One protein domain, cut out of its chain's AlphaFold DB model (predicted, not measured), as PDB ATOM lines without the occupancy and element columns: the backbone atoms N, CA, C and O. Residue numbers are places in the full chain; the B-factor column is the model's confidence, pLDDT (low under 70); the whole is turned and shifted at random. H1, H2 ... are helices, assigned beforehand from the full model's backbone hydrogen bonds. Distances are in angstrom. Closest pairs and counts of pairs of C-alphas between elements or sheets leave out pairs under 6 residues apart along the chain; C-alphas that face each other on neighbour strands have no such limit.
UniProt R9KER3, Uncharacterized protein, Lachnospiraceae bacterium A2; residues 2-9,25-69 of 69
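This is residues 2 to 9 and 25 to 69 of the 69 residues of an uncharacterized protein of Lachnospiraceae bacterium A2 (UniProt R9KER3). Two helices meet at their ends as an L: the long, straight H3 makes one arm, and the shorter H2 stands at a corner to it. A third, very short helix, H1, is set crosswise to H2, near residues 28 to 32 of H2 and within the opening of the L, while most of H3 sticks out alone with residues 42 to 69. The printed part has 53 residues with three named helices, in the order H1, H2, H3 along the chain, and no named strand; the class is all helix. The whole is extended, with a radius of gyration of the C-alphas of 17.5 A, and the C-alphas span 57 by 20 by 10 A, the long span made mostly by H3.

H1 takes residues 2 to 9 and measures 10.5 A from first to last C-alpha; it begins at C-alpha 2, at (60.218, 157.466, 290.345). After the cut, H2 takes residues 25 to 37 and measures 18.4 A, with C-alpha 25 at (49.883, 158.119, 295.906). H3 takes residues 40 to 67, is the longest helix with 28 residues, and measures 41.0 A. It ends at C-alpha 67, at (88.074, 126.533, 285.096).

H1 and H2 only just touch, with 3 pairs of C-alphas within 8 A. The closest C-alphas of the two are those of Ala 4 and Val 28, 6.9 A apart, and H2 touches H1 with residues 28 to 32 alone. The lines of H1 and H2 are about perpendicular, at 84 degrees. H2 and H3 are joined by a tight link of 2 residues and are close but not clearly touching, the closest C-alphas being those of Trp 35 and Leu 41, 6.2 A apart. Their lines are about perpendicular, at 79 degrees. H1 and H3 are apart. In H1, H2 and H3 every O i to N i+4 pair is within hydrogen-bond range.

The two C-alphas farthest apart are those of Lys 26 and Gly 69, at 56.7 A. Residues 10 to 24 are not printed, and C-alphas 9 and 25 are 13.4 A apart across this cut, which the link from H1 to H2 crosses. Residues 34 to 39, of which 34 to 37 belong to H2, stand free, and so do residues 42 to 69, of which 42 to 67 belong to H3. The mean pLDDT of the printed part of this model is 78.2; it is under 70 in 19 residues, namely 51 to 69, where 69 is the chain's last residue.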
ATOM      1  N   ILE A   2      59.599 158.759 290.723       85.31
ATOM      2  CA  ILE A   2      60.218 157.466 290.345       85.31
ATOM      3  C   ILE A   2      60.544 156.625 291.588       85.31
ATOM      4  O   ILE A   2      60.134 155.476 291.666       85.31
ATOM      5  N   ASN A   3      61.131 157.234 292.625       88.88
ATOM      6  CA  ASN A   3      61.403 156.553 293.903       88.88
ATOM      7  C   ASN A   3      60.150 155.924 294.541       88.88
ATOM      8  O   ASN A   3      60.249 154.898 295.200       88.88
ATOM      9  N   ALA A   4      58.972 156.522 294.323       91.56
ATOM     10  CA  ALA A   4      57.701 155.991 294.805       91.56
ATOM     11  C   ALA A   4      57.300 154.719 294.043       91.56
ATOM     12  O   ALA A   4      56.900 153.732 294.649       91.56
ATOM     13  N   MET A   5      57.448 154.738 292.713       89.12
ATOM     14  CA  MET A   5      57.174 153.590 291.845       89.12
ATOM     15  C   MET A   5      58.145 152.440 292.130       89.12
ATOM     16  O   MET A   5      57.710 151.303 292.253       89.12
ATOM     17  N   VAL A   6      59.436 152.740 292.316       87.75
ATOM     18  CA  VAL A   6      60.457 151.747 292.695       87.75
ATOM     19  C   VAL A   6      60.152 151.145 294.066       87.75
ATOM     20  O   VAL A   6      60.279 149.939 294.248       87.75
ATOM     21  N   TRP A   7      59.720 151.960 295.032       91.38
ATOM     22  CA  TRP A   7      59.339 151.456 296.349       91.38
ATOM     23  C   TRP A   7      58.132 150.513 296.270       91.38
ATOM     24  O   TRP A   7      58.181 149.437 296.860       91.38
ATOM     25  N   ILE A   8      57.090 150.865 295.507       90.50
ATOM     26  CA  ILE A   8      55.925 149.991 295.281       90.50
ATOM     27  C   ILE A   8      56.342 148.697 294.573       90.50
ATOM     28  O   ILE A   8      55.973 147.619 295.027       90.50
ATOM     29  N   ALA A   9      57.169 148.779 293.527       85.62
ATOM     30  CA  ALA A   9      57.656 147.604 292.804       85.62
ATOM     31  C   ALA A   9      58.480 146.659 293.696       85.62
ATOM     32  O   ALA A   9      58.351 145.445 293.588       85.62
ATOM     33  N   TRP A  25      49.972 159.359 296.677       92.31
ATOM     34  CA  TRP A  25      49.883 158.119 295.906       92.31
ATOM     35  C   TRP A  25      49.061 158.247 294.620       92.31
ATOM     36  O   TRP A  25      49.423 157.644 293.612       92.31
ATOM     37  N   LYS A  26      48.003 159.075 294.597       93.81
ATOM     38  CA  LYS A  26      47.177 159.270 293.388       93.81
ATOM     39  C   LYS A  26      47.977 159.877 292.236       93.81
ATOM     40  O   LYS A  26      47.778 159.494 291.086       93.81
ATOM     41  N   THR A  27      48.896 160.794 292.535       92.56
ATOM     42  CA  THR A  27      49.747 161.445 291.528       92.56
ATOM     43  C   THR A  27      50.736 160.453 290.931       92.56
ATOM     44  O   THR A  27      50.936 160.422 289.716       92.56
ATOM     45  N   VAL A  28      51.335 159.619 291.783       91.19
ATOM     46  CA  VAL A  28      52.261 158.568 291.354       91.19
ATOM     47  C   VAL A  28      51.520 157.525 290.519       91.19
ATOM     48  O   VAL A  28      51.961 157.215 289.416       91.19
ATOM     49  N   TYR A  29      50.363 157.060 290.994       91.38
ATOM     50  CA  TYR A  29      49.539 156.075 290.299       91.38
ATOM     51  C   TYR A  29      49.040 156.579 288.938       91.38
ATOM     52  O   TYR A  29      49.149 155.866 287.946       91.38
ATOM     53  N   SER A  30      48.547 157.819 288.855       92.94
ATOM     54  CA  SER A  30      48.088 158.415 287.591       92.94
ATOM     55  C   SER A  30      49.197 158.433 286.534       92.94
ATOM     56  O   SER A  30      48.991 158.048 285.382       92.94
ATOM     57  N   ARG A  31      50.420 158.790 286.936       90.25
ATOM     58  CA  ARG A  31      51.573 158.786 286.030       90.25
ATOM     59  C   ARG A  31      52.053 157.385 285.688       90.25
ATOM     60  O   ARG A  31      52.394 157.149 284.538       90.25
ATOM     61  N   PHE A  32      52.024 156.462 286.645       88.00
ATOM     62  CA  PHE A  32      52.316 155.054 286.391       88.00
ATOM     63  C   PHE A  32      51.343 154.468 285.356       88.00
ATOM     64  O   PHE A  32      51.760 153.827 284.398       88.00
ATOM     65  N   ARG A  33      50.045 154.774 285.479       90.69
ATOM     66  CA  ARG A  33      49.022 154.399 284.491       90.69
ATOM     67  C   ARG A  33      49.276 155.011 283.120       90.69
ATOM     68  O   ARG A  33      49.094 154.321 282.122       90.69
ATOM     69  N   LYS A  34      49.717 156.268 283.064       92.88
ATOM     70  CA  LYS A  34      50.119 156.900 281.803       92.88
ATOM     71  C   LYS A  34      51.314 156.182 281.166       92.88
ATOM     72  O   LYS A  34      51.273 155.895 279.984       92.88
ATOM     73  N   TRP A  35      52.324 155.812 281.951       89.62
ATOM     74  CA  TRP A  35      53.493 155.075 281.459       89.62
ATOM     75  C   TRP A  35      53.171 153.680 280.931       89.62
ATOM     76  O   TRP A  35      53.825 153.242 279.990       89.62
ATOM     77  N   ILE A  36      52.171 153.005 281.506       87.69
ATOM     78  CA  ILE A  36      51.632 151.765 280.932       87.69
ATOM     79  C   ILE A  36      51.047 152.046 279.545       87.69
ATOM     80  O   ILE A  36      51.363 151.340 278.599       87.69
ATOM     81  N   GLY A  37      50.222 153.091 279.413       91.06
ATOM     82  CA  GLY A  37      49.639 153.469 278.121       91.06
ATOM     83  C   GLY A  37      50.682 153.886 277.080       91.06
ATOM     84  O   GLY A  37      50.532 153.571 275.907       91.06
ATOM     85  N   ASP A  38      51.754 154.542 277.524       93.19
ATOM     86  CA  ASP A  38      52.850 155.012 276.673       93.19
ATOM     87  C   ASP A  38      53.899 153.907 276.380       93.19
ATOM     88  O   ASP A  38      54.887 154.170 275.697       93.19
ATOM     89  N   GLY A  39      53.742 152.683 276.913       88.81
ATOM     90  CA  GLY A  39      54.687 151.565 276.730       88.81
ATOM     91  C   GLY A  39      56.058 151.763 277.400       88.81
ATOM     92  O   GLY A  39      57.020 151.044 277.127       88.81
ATOM     93  N   ILE A  40      56.184 152.751 278.289       87.69
ATOM     94  CA  ILE A  40      57.453 153.098 278.947       87.69
ATOM     95  C   ILE A  40      57.903 151.970 279.877       87.69
ATOM     96  O   ILE A  40      59.094 151.673 279.950       87.69
ATOM     97  N   LEU A  41      56.963 151.320 280.569       82.00
ATOM     98  CA  LEU A  41      57.294 150.182 281.428       82.00
ATOM     99  C   LEU A  41      57.796 148.981 280.629       82.00
ATOM    100  O   LEU A  41      58.727 148.326 281.084       82.00
ATOM    101  N   ASP A  42      57.254 148.736 279.436       84.38
ATOM    102  CA  ASP A  42      57.718 147.649 278.569       84.38
ATOM    103  C   ASP A  42      59.148 147.900 278.086       84.38
ATOM    104  O   ASP A  42      59.974 146.989 278.061       84.38
ATOM    105  N   ASN A  43      59.477 149.155 277.766       85.62
ATOM    106  CA  ASN A  43      60.842 149.542 277.411       85.62
ATOM    107  C   ASN A  43      61.810 149.391 278.588       85.62
ATOM    108  O   ASN A  43      62.903 148.857 278.409       85.62
ATOM    109  N   ILE A  44      61.412 149.815 279.790       82.62
ATOM    110  CA  ILE A  44      62.228 149.632 280.998       82.62
ATOM    111  C   ILE A  44      62.437 148.139 281.271       82.62
ATOM    112  O   ILE A  44      63.561 147.723 281.529       82.62
ATOM    113  N   TYR A  45      61.383 147.327 281.168       78.81
ATOM    114  CA  TYR A  45      61.466 145.882 281.353       78.81
ATOM    115  C   TYR A  45      62.417 145.236 280.343       78.81
ATOM    116  O   TYR A  45      63.268 144.444 280.733       78.81
ATOM    117  N   ARG A  46      62.349 145.625 279.064       82.12
ATOM    118  CA  ARG A  46      63.282 145.143 278.032       82.12
ATOM    119  C   ARG A  46      64.733 145.476 278.356       82.12
ATOM    120  O   ARG A  46      65.576 144.597 278.249       82.12
ATOM    121  N   VAL A  47      65.027 146.713 278.756       81.25
ATOM    122  CA  VAL A  47      66.399 147.116 279.114       81.25
ATOM    123  C   VAL A  47      66.897 146.334 280.331       81.25
ATOM    124  O   VAL A  47      68.009 145.819 280.302       81.25
ATOM    125  N   LEU A  48      66.063 146.176 281.361       75.00
ATOM    126  CA  LEU A  48      66.421 145.415 282.561       75.00
ATOM    127  C   LEU A  48      66.605 143.915 282.278       75.00
ATOM    128  O   LEU A  48      67.517 143.308 282.828       75.00
ATOM    129  N   CYS A  49      65.779 143.316 281.416       75.06
ATOM    130  CA  CYS A  49      65.954 141.926 280.987       75.06
ATOM    131  C   CYS A  49      67.245 141.733 280.192       75.06
ATOM    132  O   CYS A  49      67.951 140.762 280.438       75.06
ATOM    133  N   LEU A  50      67.584 142.663 279.294       70.38
ATOM    134  CA  LEU A  50      68.844 142.609 278.551       70.38
ATOM    135  C   LEU A  50      70.053 142.709 279.487       70.38
ATOM    136  O   LEU A  50      71.012 141.964 279.312       70.38
ATOM    137  N   GLU A  51      70.017 143.585 280.494       67.00
ATOM    138  CA  GLU A  51      71.084 143.655 281.502       67.00
ATOM    139  C   GLU A  51      71.171 142.386 282.359       67.00
ATOM    140  O   GLU A  51      72.275 141.943 282.668       67.00
ATOM    141  N   ALA A  52      70.038 141.776 282.721       66.31
ATOM    142  CA  ALA A  52      70.019 140.521 283.471       66.31
ATOM    143  C   ALA A  52      70.589 139.353 282.647       66.31
ATOM    144  O   ALA A  52      71.429 138.610 283.148       66.31
ATOM    145  N   GLU A  53      70.201 139.229 281.375       64.06
ATOM    146  CA  GLU A  53      70.757 138.229 280.453       64.06
ATOM    147  C   GLU A  53      72.255 138.450 280.211       64.06
ATOM    148  O   GLU A  53      73.032 137.497 280.231       64.06
ATOM    149  N   LEU A  54      72.684 139.703 280.032       62.19
ATOM    150  CA  LEU A  54      74.102 140.049 279.918       62.19
ATOM    151  C   LEU A  54      74.872 139.713 281.199       62.19
ATOM    152  O   LEU A  54      76.000 139.239 281.109       62.19
ATOM    153  N   GLY A  55      74.279 139.936 282.374       61.12
ATOM    154  CA  GLY A  55      74.866 139.599 283.668       61.12
ATOM    155  C   GLY A  55      75.067 138.093 283.855       61.12
ATOM    156  O   GLY A  55      76.160 137.674 284.230       61.12
ATOM    157  N   GLU A  56      74.057 137.285 283.534       65.25
ATOM    158  CA  GLU A  56      74.141 135.815 283.561       65.25
ATOM    159  C   GLU A  56      75.194 135.295 282.567       65.25
ATOM    160  O   GLU A  56      76.073 134.515 282.934       65.25
ATOM    161  N   LEU A  57      75.200 135.814 281.332       64.88
ATOM    162  CA  LEU A  57      76.212 135.466 280.326       64.88
ATOM    163  C   LEU A  57      77.636 135.851 280.761       64.88
ATOM    164  O   LEU A  57      78.589 135.126 280.472       64.88
ATOM    165  N   PHE A  58      77.801 136.979 281.457       64.44
ATOM    166  CA  PHE A  58      79.092 137.395 282.011       64.44
ATOM    167  C   PHE A  58      79.563 136.477 283.144       64.44
ATOM    168  O   PHE A  58      80.759 136.174 283.224       64.44
ATOM    169  N   LEU A  59      78.649 136.032 284.009       64.75
ATOM    170  CA  LEU A  59      78.959 135.105 285.099       64.75
ATOM    171  C   LEU A  59      79.385 133.735 284.550       64.75
ATOM    172  O   LEU A  59      80.430 133.222 284.962       64.75
ATOM    173  N   ASP A  60      78.673 133.202 283.557       67.25
ATOM    174  CA  ASP A  60      79.020 131.935 282.900       67.25
ATOM    175  C   ASP A  60      80.369 132.003 282.166       67.25
ATOM    176  O   ASP A  60      81.207 131.100 282.288       67.25
ATOM    177  N   ALA A  61      80.628 133.097 281.444       62.38
ATOM    178  CA  ALA A  61      81.892 133.291 280.737       62.38
ATOM    179  C   ALA A  61      83.086 133.413 281.699       62.38
ATOM    180  O   ALA A  61      84.175 132.913 281.403       62.38
ATOM    181  N   SER A  62      82.891 134.044 282.862       65.94
ATOM    182  CA  SER A  62      83.928 134.163 283.889       65.94
ATOM    183  C   SER A  62      84.226 132.819 284.556       65.94
ATOM    184  O   SER A  62      85.396 132.458 284.695       65.94
ATOM    185  N   ILE A  63      83.199 132.030 284.891       63.81
ATOM    186  CA  ILE A  63      83.374 130.690 285.472       63.81
ATOM    187  C   ILE A  63      84.114 129.768 284.494       63.81
ATOM    188  O   ILE A  63      85.043 129.064 284.900       63.81
ATOM    189  N   TYR A  64      83.766 129.815 283.202       59.88
ATOM    190  CA  TYR A  64      84.455 129.044 282.162       59.88
ATOM    191  C   TYR A  64      85.916 129.484 281.972       59.88
ATOM    192  O   TYR A  64      86.803 128.644 281.809       59.88
ATOM    193  N   ALA A  65      86.192 130.790 282.037       61.09
ATOM    194  CA  ALA A  65      87.553 131.324 281.964       61.09
ATOM    195  C   ALA A  65      88.411 130.933 283.183       61.09
ATOM    196  O   ALA A  65      89.609 130.705 283.029       61.09
ATOM    197  N   PHE A  66      87.812 130.797 284.371       58.06
ATOM    198  CA  PHE A  66      88.499 130.365 285.595       58.06
ATOM    199  C   PHE A  66      88.745 128.850 285.686       58.06
ATOM    200  O   PHE A  66      89.684 128.436 286.357       58.06
ATOM    201  N   THR A  67      87.936 128.009 285.034       59.00
ATOM    202  CA  THR A  67      88.074 126.533 285.096       59.00
ATOM    203  C   THR A  67      88.957 125.937 283.997       59.00
ATOM    204  O   THR A  67      89.256 124.744 284.030       59.00
ATOM    205  N   LYS A  68      89.392 126.748 283.025       56.44
ATOM    206  CA  LYS A  68      90.308 126.360 281.937       56.44
ATOM    207  C   LYS A  68      91.753 126.856 282.127       56.44
ATOM    208  O   LYS A  68      92.549 126.692 281.204       56.44
ATOM    209  N   GLY A  69      92.063 127.455 283.281       47.00
ATOM    210  CA  GLY A  69      93.413 127.847 283.704       47.00
ATOM    211  C   GLY A  69      94.139 126.740 284.454       47.00
ATOM    212  O   GLY A  69      93.473 126.057 285.261       47.00
TER     213      GLY A  69